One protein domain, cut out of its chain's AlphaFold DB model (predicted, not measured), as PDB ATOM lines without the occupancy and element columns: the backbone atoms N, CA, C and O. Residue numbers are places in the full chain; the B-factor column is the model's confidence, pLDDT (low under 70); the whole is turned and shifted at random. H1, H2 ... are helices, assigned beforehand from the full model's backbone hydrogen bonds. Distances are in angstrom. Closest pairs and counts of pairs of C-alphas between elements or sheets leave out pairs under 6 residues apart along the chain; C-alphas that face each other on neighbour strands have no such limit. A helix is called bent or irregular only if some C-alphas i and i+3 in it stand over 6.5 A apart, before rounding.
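AT A GLANCE: This is residues 10 to 74 and 171 to 211 of the 223 residues of an uncharacterized protein of Alicycliphilus denitrificans (strain DSM 14773 / CIP 107495 / K601) (UniProt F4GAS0). The long helix H4 runs through the middle of a compact, all-helix body: H5 runs back beside it, H6 slants across both, and H2 and H3 pack on H4. Short H1 packs on H2 at the outside. The printed part has 106 residues with six named helices, H1 to H6, a radius of gyration of the C-alphas of 13.1 A and spans of 36 by 31 by 27 A.

IN THESE COORDINATES: H4, residues 52 to 71, measures 27.8 A and is irregular: C-alphas 63 and 66 are 7.3 A apart. H5 is residues 171 to 188, 25.5 A; H3 37 to 50, 19.7 A; H6 193 to 204, ending at C-alpha 204 (45.812, 16.600, 0.305); H2 27 to 34; H1 10 to 15, beginning at C-alpha 10 (41.848, -5.375, 7.261).

HOW THE PARTS SIT: H4, H5 and H6 form an up-and-down bundle, each running against the one before. H4 and H5 touch at a shallow tilt of 24 degrees, closest at the C-alphas of Val 65 and Ala 176, 6.3 A. H1 has 0 of 2 O i to N i+4 pairs within hydrogen-bond range but 3 of 3 O i to N i+3.

THE WHOLE: Residues 75 to 170 are cut out, leaving 11.0 A between C-alphas 74 and 171. The H1 to H2 link is long; pLDDT is under 70 at residues 16 to 24, 67 and 70 to 74.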
ATOM      1  N   TRP A  10      40.577  -5.501   7.976       83.88
ATOM      2  CA  TRP A  10      41.848  -5.375   7.261       83.88
ATOM      3  C   TRP A  10      42.319  -3.917   7.139       83.88
ATOM      4  O   TRP A  10      43.511  -3.661   7.256       83.88
ATOM      5  N   ILE A  11      41.405  -2.946   6.993       86.62
ATOM      6  CA  ILE A  11      41.748  -1.512   6.994       86.62
ATOM      7  C   ILE A  11      42.156  -1.092   8.408       86.62
ATOM      8  O   ILE A  11      43.166  -0.421   8.600       86.62
ATOM      9  N   LYS A  12      41.406  -1.544   9.419       86.62
ATOM     10  CA  LYS A  12      41.706  -1.274  10.828       86.62
ATOM     11  C   LYS A  12      43.046  -1.870  11.269       86.62
ATOM     12  O   LYS A  12      43.676  -1.315  12.162       86.62
ATOM     13  N   ALA A  13      43.507  -2.955  10.647       84.56
ATOM     14  CA  ALA A  13      44.803  -3.557  10.955       84.56
ATOM     15  C   ALA A  13      45.985  -2.592  10.731       84.56
ATOM     16  O   ALA A  13      47.006  -2.724  11.403       84.56
ATOM     17  N   TYR A  14      45.828  -1.583   9.866       81.94
ATOM     18  CA  TYR A  14      46.834  -0.536   9.678       81.94
ATOM     19  C   TYR A  14      46.992   0.354  10.930       81.94
ATOM     20  O   TYR A  14      48.067   0.895  11.150       81.94
ATOM     21  N   ASP A  15      46.002   0.447  11.821       82.69
ATOM     22  CA  ASP A  15      46.069   1.239  13.068       82.69
ATOM     23  C   ASP A  15      46.954   0.601  14.169       82.69
ATOM     24  O   ASP A  15      47.015   1.093  15.293       82.69
ATOM     25  N   GLY A  16      47.656  -0.503  13.870       65.12
ATOM     26  CA  GLY A  16      48.428  -1.356  14.792       65.12
ATOM     27  C   GLY A  16      49.629  -0.732  15.530       65.12
ATOM     28  O   GLY A  16      50.491  -1.465  16.005       65.12
ATOM     29  N   GLY A  17      49.692   0.595  15.664       56.69
ATOM     30  CA  GLY A  17      50.679   1.313  16.470       56.69
ATOM     31  C   GLY A  17      51.936   1.769  15.710       56.69
ATOM     32  O   GLY A  17      52.169   1.388  14.564       56.69
ATOM     33  N   PRO A  18      52.763   2.631  16.333       50.62
ATOM     34  CA  PRO A  18      53.867   3.317  15.668       50.62
ATOM     35  C   PRO A  18      55.033   2.443  15.199       50.62
ATOM     36  O   PRO A  18      55.820   2.911  14.381       50.62
ATOM     37  N   GLU A  19      55.170   1.233  15.736       46.31
ATOM     38  CA  GLU A  19      56.391   0.419  15.643       46.31
ATOM     39  C   GLU A  19      56.510  -0.382  14.338       46.31
ATOM     40  O   GLU A  19      57.608  -0.788  13.972       46.31
ATOM     41  N   PHE A  20      55.409  -0.560  13.601       53.12
ATOM     42  CA  PHE A  20      55.365  -1.359  12.365       53.12
ATOM     43  C   PHE A  20      55.107  -0.529  11.101       53.12
ATOM     44  O   PHE A  20      54.907  -1.080  10.020       53.12
ATOM     45  N   TRP A  21      55.105   0.800  11.221       63.56
ATOM     46  CA  TRP A  21      54.843   1.699  10.102       63.56
ATOM     47  C   TRP A  21      56.129   2.033   9.351       63.56
ATOM     48  O   TRP A  21      57.071   2.539   9.969       63.56
ATOM     49  N   PRO A  22      56.170   1.850   8.019       65.31
ATOM     50  CA  PRO A  22      57.220   2.436   7.208       65.31
ATOM     51  C   PRO A  22      57.337   3.948   7.484       65.31
ATOM     52  O   PRO A  22      56.319   4.642   7.549       65.31
ATOM     53  N   PRO A  23      58.559   4.493   7.624       59.69
ATOM     54  CA  PRO A  23      58.772   5.876   8.066       59.69
ATOM     55  C   PRO A  23      58.230   6.926   7.083       59.69
ATOM     56  O   PRO A  23      58.030   8.077   7.454       59.69
ATOM     57  N   TYR A  24      57.972   6.532   5.835       65.81
ATOM     58  CA  TYR A  24      57.434   7.388   4.780       65.81
ATOM     59  C   TYR A  24      55.897   7.390   4.705       65.81
ATOM     60  O   TYR A  24      55.339   8.069   3.838       65.81
ATOM     61  N   TRP A  25      55.203   6.630   5.559       75.62
ATOM     62  CA  TRP A  25      53.742   6.602   5.586       75.62
ATOM     63  C   TRP A  25      53.147   7.768   6.376       75.62
ATOM     64  O   TRP A  25      53.558   8.090   7.492       75.62
ATOM     65  N   ASP A  26      52.108   8.366   5.807       81.88
ATOM     66  CA  ASP A  26      51.370   9.469   6.396       81.88
ATOM     67  C   ASP A  26      50.209   8.965   7.264       81.88
ATOM     68  O   ASP A  26      49.144   8.570   6.782       81.88
ATOM     69  N   ARG A  27      50.399   9.029   8.583       84.31
ATOM     70  CA  ARG A  27      49.368   8.641   9.557       84.31
ATOM     71  C   ARG A  27      48.127   9.518   9.514       84.31
ATOM     72  O   ARG A  27      47.042   9.032   9.816       84.31
ATOM     73  N   ALA A  28      48.253  10.790   9.141       87.12
ATOM     74  CA  ALA A  28      47.091  11.666   9.049       87.12
ATOM     75  C   ALA A  28      46.143  11.191   7.936       87.12
ATOM     76  O   ALA A  28      44.925  11.292   8.077       87.12
ATOM     77  N   VAL A  29      46.688  10.615   6.857       89.69
ATOM     78  CA  VAL A  29      45.887   9.989   5.794       89.69
ATOM     79  C   VAL A  29      45.150   8.761   6.320       89.69
ATOM     80  O   VAL A  29      43.955   8.637   6.064       89.69
ATOM     81  N   LEU A  30      45.811   7.899   7.101       88.94
ATOM     82  CA  LEU A  30      45.150   6.747   7.726       88.94
ATOM     83  C   LEU A  30      43.966   7.169   8.587       88.94
ATOM     84  O   LEU A  30      42.880   6.623   8.422       88.94
ATOM     85  N   VAL A  31      44.172   8.138   9.483       89.69
ATOM     86  CA  VAL A  31      43.119   8.630  10.382       89.69
ATOM     87  C   VAL A  31      41.919   9.108   9.566       89.69
ATOM     88  O   VAL A  31      40.801   8.663   9.804       89.69
ATOM     89  N   ARG A  32      42.148   9.910   8.516       92.19
ATOM     90  CA  ARG A  32      41.072  10.373   7.623       92.19
ATOM     91  C   ARG A  32      40.368   9.238   6.875       92.19
ATOM     92  O   ARG A  32      39.164   9.331   6.640       92.19
ATOM     93  N   ILE A  33      41.080   8.177   6.491       92.25
ATOM     94  CA  ILE A  33      40.477   6.996   5.854       92.25
ATOM     95  C   ILE A  33      39.612   6.224   6.857       92.25
ATOM     96  O   ILE A  33      38.467   5.904   6.537       92.25
ATOM     97  N   LEU A  34      40.125   5.964   8.063       90.94
ATOM     98  CA  LEU A  34      39.407   5.246   9.122       90.94
ATOM     99  C   LEU A  34      38.153   5.999   9.583       90.94
ATOM    100  O   LEU A  34      37.117   5.376   9.819       90.94
ATOM    101  N   ASP A  35      38.222   7.327   9.647       91.25
ATOM    102  CA  ASP A  35      37.105   8.186  10.048       91.25
ATOM    103  C   ASP A  35      36.057   8.385   8.938       91.25
ATOM    104  O   ASP A  35      34.982   8.935   9.192       91.25
ATOM    105  N   SER A  36      36.327   7.926   7.709       92.56
ATOM    106  CA  SER A  36      35.443   8.108   6.556       92.56
ATOM    107  C   SER A  36      34.794   6.793   6.102       92.56
ATOM    108  O   SER A  36      35.434   5.980   5.421       92.56
ATOM    109  N   PRO A  37      33.483   6.598   6.368       93.06
ATOM    110  CA  PRO A  37      32.737   5.445   5.863       93.06
ATOM    111  C   PRO A  37      32.782   5.334   4.336       93.06
ATOM    112  O   PRO A  37      32.835   4.235   3.791       93.06
ATOM    113  N   LEU A  38      32.793   6.478   3.642       93.06
ATOM    114  CA  LEU A  38      32.875   6.526   2.186       93.06
ATOM    115  C   LEU A  38      34.196   5.932   1.688       93.06
ATOM    116  O   LEU A  38      34.174   5.064   0.821       93.06
ATOM    117  N   LEU A  39      35.334   6.373   2.232       94.00
ATOM    118  CA  LEU A  39      36.656   5.932   1.770       94.00
ATOM    119  C   LEU A  39      36.882   4.451   2.045       94.00
ATOM    120  O   LEU A  39      37.337   3.719   1.168       94.00
ATOM    121  N   CYS A  40      36.490   3.988   3.228       93.44
ATOM    122  CA  CYS A  40      36.539   2.570   3.535       93.44
ATOM    123  C   CYS A  40      35.643   1.752   2.597       93.44
ATOM    124  O   CYS A  40      36.090   0.728   2.091       93.44
ATOM    125  N   ARG A  41      34.424   2.221   2.281       93.56
ATOM    126  CA  ARG A  41      33.549   1.519   1.332       93.56
ATOM    127  C   ARG A  41      34.138   1.486  -0.079       93.56
ATOM    128  O   ARG A  41      33.982   0.491  -0.775       93.56
ATOM    129  N   ARG A  42      34.831   2.544  -0.514       94.19
ATOM    130  CA  ARG A  42      35.561   2.556  -1.796       94.19
ATOM    131  C   ARG A  42      36.643   1.474  -1.833       94.19
ATOM    132  O   ARG A  42      36.726   0.749  -2.818       94.19
ATOM    133  N   LEU A  43      37.424   1.348  -0.760       93.19
ATOM    134  CA  LEU A  43      38.461   0.321  -0.630       93.19
ATOM    135  C   LEU A  43      37.868  -1.094  -0.544       93.19
ATOM    136  O   LEU A  43      38.404  -2.007  -1.164       93.19
ATOM    137  N   GLU A  44      36.738  -1.278   0.143       93.50
ATOM    138  CA  GLU A  44      36.007  -2.553   0.131       93.50
ATOM    139  C   GLU A  44      35.533  -2.927  -1.269       93.50
ATOM    140  O   GLU A  44      35.714  -4.064  -1.675       93.50
ATOM    141  N   VAL A  45      34.979  -1.985  -2.036       92.75
ATOM    142  CA  VAL A  45      34.539  -2.265  -3.411       92.75
ATOM    143  C   VAL A  45      35.720  -2.684  -4.291       92.75
ATOM    144  O   VAL A  45      35.588  -3.629  -5.063       92.75
ATOM    145  N   ILE A  46      36.887  -2.041  -4.153       91.25
ATOM    146  CA  ILE A  46      38.110  -2.489  -4.840       91.25
ATOM    147  C   ILE A  46      38.488  -3.904  -4.384       91.25
ATOM    148  O   ILE A  46      38.801  -4.744  -5.222       91.25
ATOM    149  N   SER A  47      38.416  -4.188  -3.083       91.06
ATOM    150  CA  SER A  47      38.708  -5.515  -2.531       91.06
ATOM    151  C   SER A  47      37.759  -6.588  -3.074       91.06
ATOM    152  O   SER A  47      38.203  -7.672  -3.440       91.06
ATOM    153  N   GLU A  48      36.460  -6.292  -3.146       92.19
ATOM    154  CA  GLU A  48      35.413  -7.181  -3.659       92.19
ATOM    155  C   GLU A  48      35.585  -7.442  -5.168       92.19
ATOM    156  O   GLU A  48      35.344  -8.555  -5.632       92.19
ATOM    157  N   GLN A  49      36.008  -6.435  -5.941       90.25
ATOM    158  CA  GLN A  49      36.107  -6.517  -7.406       90.25
ATOM    159  C   GLN A  49      37.455  -7.035  -7.913       90.25
ATOM    160  O   GLN A  49      37.507  -7.703  -8.944       90.25
ATOM    161  N   CYS A  50      38.546  -6.686  -7.233       85.44
ATOM    162  CA  CYS A  50      39.914  -6.879  -7.719       85.44
ATOM    163  C   CYS A  50      40.798  -7.675  -6.746       85.44
ATOM    164  O   CYS A  50      41.938  -7.981  -7.085       85.44
ATOM    165  N   GLY A  51      40.280  -8.032  -5.569       85.69
ATOM    166  CA  GLY A  51      41.006  -8.746  -4.522       85.69
ATOM    167  C   GLY A  51      41.576  -7.820  -3.445       85.69
ATOM    168  O   GLY A  51      41.925  -6.664  -3.697       85.69
ATOM    169  N   GLU A  52      41.683  -8.349  -2.223       83.25
ATOM    170  CA  GLU A  52      42.166  -7.604  -1.051       83.25
ATOM    171  C   GLU A  52      43.607  -7.105  -1.233       83.25
ATOM    172  O   GLU A  52      43.918  -5.992  -0.817       83.25
ATOM    173  N   ASP A  53      44.460  -7.860  -1.933       79.00
ATOM    174  CA  ASP A  53      45.837  -7.449  -2.234       79.00
ATOM    175  C   ASP A  53      45.880  -6.145  -3.045       79.00
ATOM    176  O   ASP A  53      46.647  -5.238  -2.727       79.00
ATOM    177  N   VAL A  54      44.992  -5.987  -4.034       80.50
ATOM    178  CA  VAL A  54      44.893  -4.751  -4.827       80.50
ATOM    179  C   VAL A  54      44.383  -3.592  -3.969       80.50
ATOM    180  O   VAL A  54      44.887  -2.474  -4.071       80.50
ATOM    181  N   ALA A  55      43.403  -3.840  -3.097       83.25
ATOM    182  CA  ALA A  55      42.892  -2.817  -2.188       83.25
ATOM    183  C   ALA A  55      43.957  -2.356  -1.177       83.25
ATOM    184  O   ALA A  55      44.055  -1.160  -0.893       83.25
ATOM    185  N   ARG A  56      44.789  -3.282  -0.685       83.06
ATOM    186  CA  ARG A  56      45.946  -2.988   0.168       83.06
ATOM    187  C   ARG A  56      47.003  -2.177  -0.574       83.06
ATOM    188  O   ARG A  56      47.436  -1.160  -0.048       83.06
ATOM    189  N   GLU A  57      47.337  -2.524  -1.818       81.69
ATOM    190  CA  GLU A  57      48.256  -1.716  -2.633       81.69
ATOM    191  C   GLU A  57      47.755  -0.272  -2.818       81.69
ATOM    192  O   GLU A  57      48.527   0.681  -2.704       81.69
ATOM    193  N   VAL A  58      46.452  -0.083  -3.064       84.44
ATOM    194  CA  VAL A  58      45.842   1.255  -3.175       84.44
ATOM    195  C   VAL A  58      45.899   2.006  -1.842       84.44
ATOM    196  O   VAL A  58      46.222   3.197  -1.823       84.44
ATOM    197  N   MET A  59      45.622   1.322  -0.730       87.50
ATOM    198  CA  MET A  59      45.729   1.879   0.619       87.50
ATOM    199  C   MET A  59      47.161   2.349   0.908       87.50
ATOM    200  O   MET A  59      47.385   3.506   1.257       87.50
ATOM    201  N   GLU A  60      48.151   1.494   0.676       85.75
ATOM    202  CA  GLU A  60      49.568   1.787   0.902       85.75
ATOM    203  C   GLU A  60      50.095   2.890  -0.022       85.75
ATOM    204  O   GLU A  60      50.907   3.721   0.400       85.75
ATOM    205  N   ALA A  61      49.597   2.971  -1.257       82.00
ATOM    206  CA  ALA A  61      49.878   4.091  -2.148       82.00
ATOM    207  C   ALA A  61      49.346   5.413  -1.572       82.00
ATOM    208  O   ALA A  61      50.063   6.414  -1.582       82.00
ATOM    209  N   CYS A  62      48.137   5.421  -1.000       86.94
ATOM    210  CA  CYS A  62      47.591   6.611  -0.345       86.94
ATOM    211  C   CYS A  62      48.440   7.052   0.854       86.94
ATOM    212  O   CYS A  62      48.706   8.243   1.015       86.94
ATOM    213  N   LEU A  63      48.905   6.097   1.663       83.44
ATOM    214  CA  LEU A  63      49.745   6.372   2.830       83.44
ATOM    215  C   LEU A  63      51.146   6.861   2.435       83.44
ATOM    216  O   LEU A  63      51.710   7.717   3.108       83.44
ATOM    217  N   SER A  64      51.717   6.350   1.346       78.75
ATOM    218  CA  SER A  64      53.112   6.611   0.963       78.75
ATOM    219  C   SER A  64      53.315   7.799   0.018       78.75
ATOM    220  O   SER A  64      54.432   8.311  -0.082       78.75
ATOM    221  N   VAL A  65      52.273   8.272  -0.676       79.19
ATOM    222  CA  VAL A  65      52.412   9.259  -1.767       79.19
ATOM    223  C   VAL A  65      53.060  10.574  -1.339       79.19
ATOM    224  O   VAL A  65      53.829  11.162  -2.103       79.19
ATOM    225  N   ARG A  66      52.813  11.022  -0.104       75.62
ATOM    226  CA  ARG A  66      53.454  12.222   0.448       75.62
ATOM    227  C   ARG A  66      54.935  11.988   0.719       75.62
ATOM    228  O   ARG A  66      55.752  12.815   0.326       75.62
ATOM    229  N   GLY A  67      55.287  10.850   1.314       66.25
ATOM    230  CA  GLY A  67      56.681  10.461   1.519       66.25
ATOM    231  C   GLY A  67      57.446  10.314   0.206       66.25
ATOM    232  O   GLY A  67      58.563  10.811   0.093       66.25
ATOM    233  N   MET A  68      56.826   9.740  -0.830       70.06
ATOM    234  CA  MET A  68      57.429   9.660  -2.165       70.06
ATOM    235  C   MET A  68      57.671  11.043  -2.782       70.06
ATOM    236  O   MET A  68      58.734  11.284  -3.353       70.06
ATOM    237  N   TRP A  69      56.716  11.968  -2.649       71.00
ATOM    238  CA  TRP A  69      56.878  13.347  -3.114       71.00
ATOM    239  C   TRP A  69      58.003  14.074  -2.369       71.00
ATOM    240  O   TRP A  69      58.897  14.653  -2.987       71.00
ATOM    241  N   GLU A  70      58.005  14.012  -1.039       66.81
ATOM    242  CA  GLU A  70      58.997  14.695  -0.202       66.81
ATOM    243  C   GLU A  70      60.385  14.030  -0.246       66.81
ATOM    244  O   GLU A  70      61.389  14.716  -0.070       66.81
ATOM    245  N   GLY A  71      60.476  12.756  -0.630       58.50
ATOM    246  CA  GLY A  71      61.739  12.070  -0.919       58.50
ATOM    247  C   GLY A  71      62.285  12.284  -2.329       58.50
ATOM    248  O   GLY A  71      63.484  12.142  -2.558       58.50
ATOM    249  N   ALA A  72      61.434  12.630  -3.300       58.22
ATOM    250  CA  ALA A  72      61.873  12.793  -4.681       58.22
ATOM    251  C   ALA A  72      62.808  14.012  -4.831       58.22
ATOM    252  O   ALA A  72      62.494  15.079  -4.299       58.22
ATOM    253  N   PRO A  73      63.918  13.927  -5.587       49.66
ATOM    254  CA  PRO A  73      64.730  15.098  -5.904       49.66
ATOM    255  C   PRO A  73      63.878  16.159  -6.616       49.66
ATOM    256  O   PRO A  73      63.346  15.906  -7.700       49.66
ATOM    257  N   LYS A  74      63.736  17.346  -6.013       58.25
ATOM    258  CA  LYS A  74      63.062  18.491  -6.638       58.25
ATOM    259  C   LYS A  74      64.097  19.220  -7.477       58.25
ATOM    260  O   LYS A  74      64.826  20.059  -6.962       58.25
ATOM    261  N   ALA A 171      51.436  21.140  -7.390       72.81
ATOM    262  CA  ALA A 171      52.275  20.137  -8.036       72.81
ATOM    263  C   ALA A 171      52.121  18.778  -7.344       72.81
ATOM    264  O   ALA A 171      51.913  17.770  -8.019       72.81
ATOM    265  N   PHE A 172      52.104  18.769  -6.009       79.31
ATOM    266  CA  PHE A 172      51.813  17.570  -5.225       79.31
ATOM    267  C   PHE A 172      50.435  16.986  -5.553       79.31
ATOM    268  O   PHE A 172      50.304  15.787  -5.782       79.31
ATOM    269  N   ARG A 173      49.409  17.833  -5.652       80.50
ATOM    270  CA  ARG A 173      48.044  17.433  -6.015       80.50
ATOM    271  C   ARG A 173      47.999  16.717  -7.364       80.50
ATOM    272  O   ARG A 173      47.390  15.658  -7.495       80.50
ATOM    273  N   THR A 174      48.700  17.265  -8.354       80.31
ATOM    274  CA  THR A 174      48.834  16.652  -9.682       80.31
ATOM    275  C   THR A 174      49.593  15.326  -9.618       80.31
ATOM    276  O   THR A 174      49.190  14.352 -10.256       80.31
ATOM    277  N   TYR A 175      50.673  15.274  -8.835       79.00
ATOM    278  CA  TYR A 175      51.460  14.065  -8.618       79.00
ATOM    279  C   TYR A 175      50.621  12.946  -7.988       79.00
ATOM    280  O   TYR A 175      50.593  11.841  -8.526       79.00
ATOM    281  N   ALA A 176      49.882  13.240  -6.915       82.50
ATOM    282  CA  ALA A 176      49.042  12.271  -6.218       82.50
ATOM    283  C   ALA A 176      47.946  11.699  -7.126       82.50
ATOM    284  O   ALA A 176      47.772  10.482  -7.195       82.50
ATOM    285  N   VAL A 177      47.269  12.562  -7.896       84.00
ATOM    286  CA  VAL A 177      46.279  12.131  -8.893       84.00
ATOM    287  C   VAL A 177      46.910  11.192  -9.919       84.00
ATOM    288  O   VAL A 177      46.422  10.083 -10.113       84.00
ATOM    289  N   ARG A 178      48.011  11.596 -10.561       80.69
ATOM    290  CA  ARG A 178      48.657  10.784 -11.605       80.69
ATOM    291  C   ARG A 178      49.203   9.464 -11.072       80.69
ATOM    292  O   ARG A 178      49.152   8.459 -11.778       80.69
ATOM    293  N   HIS A 179      49.702   9.461  -9.838       82.00
ATOM    294  CA  HIS A 179      50.174   8.253  -9.179       82.00
ATOM    295  C   HIS A 179      49.040   7.231  -9.022       82.00
ATOM    296  O   HIS A 179      49.201   6.083  -9.438       82.00
ATOM    297  N   LEU A 180      47.880   7.658  -8.509       85.00
ATOM    298  CA  LEU A 180      46.723   6.776  -8.338       85.00
ATOM    299  C   LEU A 180      46.054   6.393  -9.666       85.00
ATOM    300  O   LEU A 180      45.627   5.250  -9.794       85.00
ATOM    301  N   ILE A 181      46.023   7.282 -10.673       82.81
ATOM    302  CA  ILE A 181      45.569   6.943 -12.041       82.81
ATOM    303  C   ILE A 181      46.370   5.763 -12.582       82.81
ATOM    304  O   ILE A 181      45.784   4.793 -13.057       82.81
ATOM    305  N   ARG A 182      47.704   5.849 -12.510       82.88
ATOM    306  CA  ARG A 182      48.587   4.793 -13.007       82.88
ATOM    307  C   ARG A 182      48.336   3.484 -12.264       82.88
ATOM    308  O   ARG A 182      48.097   2.472 -12.906       82.88
ATOM    309  N   LEU A 183      48.317   3.522 -10.929       81.62
ATOM    310  CA  LEU A 183      48.103   2.330 -10.111       81.62
ATOM    311  C   LEU A 183      46.756   1.654 -10.404       81.62
ATOM    312  O   LEU A 183      46.719   0.464 -10.697       81.62
ATOM    313  N   LEU A 184      45.649   2.399 -10.355       83.62
ATOM    314  CA  LEU A 184      44.319   1.818 -10.557       83.62
ATOM    315  C   LEU A 184      44.114   1.329 -11.988       83.62
ATOM    316  O   LEU A 184      43.512   0.273 -12.176       83.62
ATOM    317  N   ARG A 185      44.663   2.024 -12.990       85.12
ATOM    318  CA  ARG A 185      44.669   1.531 -14.372       85.12
ATOM    319  C   ARG A 185      45.422   0.208 -14.484       85.12
ATOM    320  O   ARG A 185      44.869  -0.738 -15.037       85.12
ATOM    321  N   ASP A 186      46.637   0.140 -13.945       77.88
ATOM    322  CA  ASP A 186      47.494  -1.047 -14.032       77.88
ATOM    323  C   ASP A 186      46.873  -2.253 -13.304       77.88
ATOM    324  O   ASP A 186      47.049  -3.392 -13.735       77.88
ATOM    325  N   ARG A 187      46.136  -2.021 -12.206       78.50
ATOM    326  CA  ARG A 187      45.561  -3.092 -11.374       78.50
ATOM    327  C   ARG A 187      44.129  -3.478 -11.704       78.50
ATOM    328  O   ARG A 187      43.761  -4.630 -11.511       78.50
ATOM    329  N   THR A 188      43.315  -2.538 -12.174       79.62
ATOM    330  CA  THR A 188      41.869  -2.754 -12.364       79.62
ATOM    331  C   THR A 188      41.428  -2.613 -13.823       79.62
ATOM    332  O   THR A 188      40.258  -2.815 -14.139       79.62
ATOM    333  N   GLY A 189      42.338  -2.238 -14.731       78.94
ATOM    334  CA  GLY A 189      42.027  -1.948 -16.134       78.94
ATOM    335  C   GLY A 189      41.292  -0.618 -16.351       78.94
ATOM    336  O   GLY A 189      41.055  -0.227 -17.492       78.94
ATOM    337  N   SER A 190      40.950   0.108 -15.281       83.81
ATOM    338  CA  SER A 190      40.271   1.402 -15.327       83.81
ATOM    339  C   SER A 190      40.845   2.350 -14.272       83.81
ATOM    340  O   SER A 190      41.146   1.930 -13.161       83.81
ATOM    341  N   PRO A 191      40.987   3.651 -14.561       80.81
ATOM    342  CA  PRO A 191      41.488   4.603 -13.576       80.81
ATOM    343  C   PRO A 191      40.488   4.864 -12.435       80.81
ATOM    344  O   PRO A 191      40.897   5.305 -11.377       80.81
ATOM    345  N   GLN A 192      39.184   4.613 -12.608       90.06
ATOM    346  CA  GLN A 192      38.159   4.887 -11.583       90.06
ATOM    347  C   GLN A 192      38.222   6.330 -11.016       90.06
ATOM    348  O   GLN A 192      38.395   6.553  -9.817       90.06
ATOM    349  N   HIS A 193      38.065   7.344 -11.881       92.88
ATOM    350  CA  HIS A 193      38.317   8.760 -11.544       92.88
ATOM    351  C   HIS A 193      37.588   9.290 -10.298       92.88
ATOM    352  O   HIS A 193      38.111  10.176  -9.621       92.88
ATOM    353  N   SER A 194      36.399   8.769  -9.980       93.88
ATOM    354  CA  SER A 194      35.657   9.147  -8.770       93.88
ATOM    355  C   SER A 194      36.311   8.640  -7.488       93.88
ATOM    356  O   SER A 194      36.440   9.395  -6.531       93.88
ATOM    357  N   VAL A 195      36.787   7.396  -7.499       93.25
ATOM    358  CA  VAL A 195      37.519   6.790  -6.383       93.25
ATOM    359  C   VAL A 195      38.827   7.544  -6.153       93.25
ATOM    360  O   VAL A 195      39.144   7.890  -5.019       93.25
ATOM    361  N   ILE A 196      39.547   7.882  -7.227       93.25
ATOM    362  CA  ILE A 196      40.772   8.686  -7.133       93.25
ATOM    363  C   ILE A 196      40.488  10.048  -6.508       93.25
ATOM    364  O   ILE A 196      41.243  10.476  -5.645       93.25
ATOM    365  N   ALA A 197      39.431  10.745  -6.926       93.62
ATOM    366  CA  ALA A 197      39.105  12.050  -6.356       93.62
ATOM    367  C   ALA A 197      38.874  11.955  -4.839       93.62
ATOM    368  O   ALA A 197      39.462  12.732  -4.086       93.62
ATOM    369  N   ASP A 198      38.093  10.964  -4.399       94.38
ATOM    370  CA  ASP A 198      37.813  10.717  -2.982       94.38
ATOM    371  C   ASP A 198      39.114  10.426  -2.200       94.38
ATOM    372  O   ASP A 198      39.388  11.068  -1.183       94.38
ATOM    373  N   LEU A 199      39.964   9.523  -2.707       94.00
ATOM    374  CA  LEU A 199      41.236   9.153  -2.072       94.00
ATOM    375  C   LEU A 199      42.240  10.314  -2.040       94.00
ATOM    376  O   LEU A 199      42.864  10.567  -1.011       94.00
ATOM    377  N   VAL A 200      42.384  11.071  -3.133       92.25
ATOM    378  CA  VAL A 200      43.312  12.211  -3.163       92.25
ATOM    379  C   VAL A 200      42.847  13.326  -2.232       92.25
ATOM    380  O   VAL A 200      43.690  13.964  -1.606       92.25
ATOM    381  N   ASN A 201      41.542  13.544  -2.064       92.62
ATOM    382  CA  ASN A 201      41.044  14.513  -1.085       92.62
ATOM    383  C   ASN A 201      41.445  14.142   0.349       92.62
ATOM    384  O   ASN A 201      41.821  15.022   1.124       92.62
ATOM    385  N   ALA A 202      41.485  12.845   0.671       90.44
ATOM    386  CA  ALA A 202      42.034  12.356   1.936       90.44
ATOM    387  C   ALA A 202      43.561  12.533   2.042       90.44
ATOM    388  O   ALA A 202      44.100  12.638   3.143       90.44
ATOM    389  N   ILE A 203      44.275  12.582   0.917       88.75
ATOM    390  CA  ILE A 203      45.727  12.786   0.872       88.75
ATOM    391  C   ILE A 203      46.104  14.260   1.054       88.75
ATOM    392  O   ILE A 203      47.038  14.556   1.800       88.75
ATOM    393  N   ILE A 204      45.429  15.177   0.355       87.06
ATOM    394  CA  ILE A 204      45.812  16.600   0.305       87.06
ATOM    395  C   ILE A 204      45.284  17.412   1.489       87.06
ATOM    396  O   ILE A 204      45.898  18.421   1.820       87.06
ATOM    397  N   ASP A 205      44.194  16.966   2.126       81.00
ATOM    398  CA  ASP A 205      43.596  17.624   3.300       81.00
ATOM    399  C   ASP A 205      43.232  19.108   3.055       81.00
ATOM    400  O   ASP A 205      43.451  19.986   3.887       81.00
ATOM    401  N   GLU A 206      42.698  19.406   1.864       79.81
ATOM    402  CA  GLU A 206      42.247  20.744   1.451       79.81
ATOM    403  C   GLU A 206      40.713  20.792   1.379       79.81
ATOM    404  O   GLU A 206      40.128  20.735   0.295       79.81
ATOM    405  N   ALA A 207      40.055  20.898   2.538       73.56
ATOM    406  CA  ALA A 207      38.589  20.910   2.635       73.56
ATOM    407  C   ALA A 207      37.927  22.030   1.804       73.56
ATOM    408  O   ALA A 207      36.861  21.820   1.228       73.56
ATOM    409  N   ASP A 208      38.583  23.189   1.689       78.94
ATOM    410  CA  ASP A 208      38.058  24.358   0.971       78.94
ATOM    411  C   ASP A 208      38.193  24.256  -0.559       78.94
ATOM    412  O   ASP A 208      37.614  25.054  -1.295       78.94
ATOM    413  N   ASN A 209      38.972  23.294  -1.063       83.31
ATOM    414  CA  ASN A 209      39.225  23.145  -2.495       83.31
ATOM    415  C   ASN A 209      39.370  21.667  -2.897       83.31
ATOM    416  O   ASN A 209      40.447  21.256  -3.345       83.31
ATOM    417  N   PRO A 210      38.314  20.845  -2.781       87.50
ATOM    418  CA  PRO A 210      38.386  19.425  -3.100       87.50
ATOM    419  C   PRO A 210      38.631  19.178  -4.595       87.50
ATOM    420  O   PRO A 210      38.245  19.948  -5.475       87.50
ATOM    421  N   ILE A 211      39.303  18.077  -4.919       89.19
ATOM    422  CA  ILE A 211      39.400  17.544  -6.277       89.19
ATOM    423  C   ILE A 211      38.060  16.948  -6.667       89.19
ATOM    424  O   ILE A 211      37.523  16.094  -5.966       89.19
TER     425      ILE A 211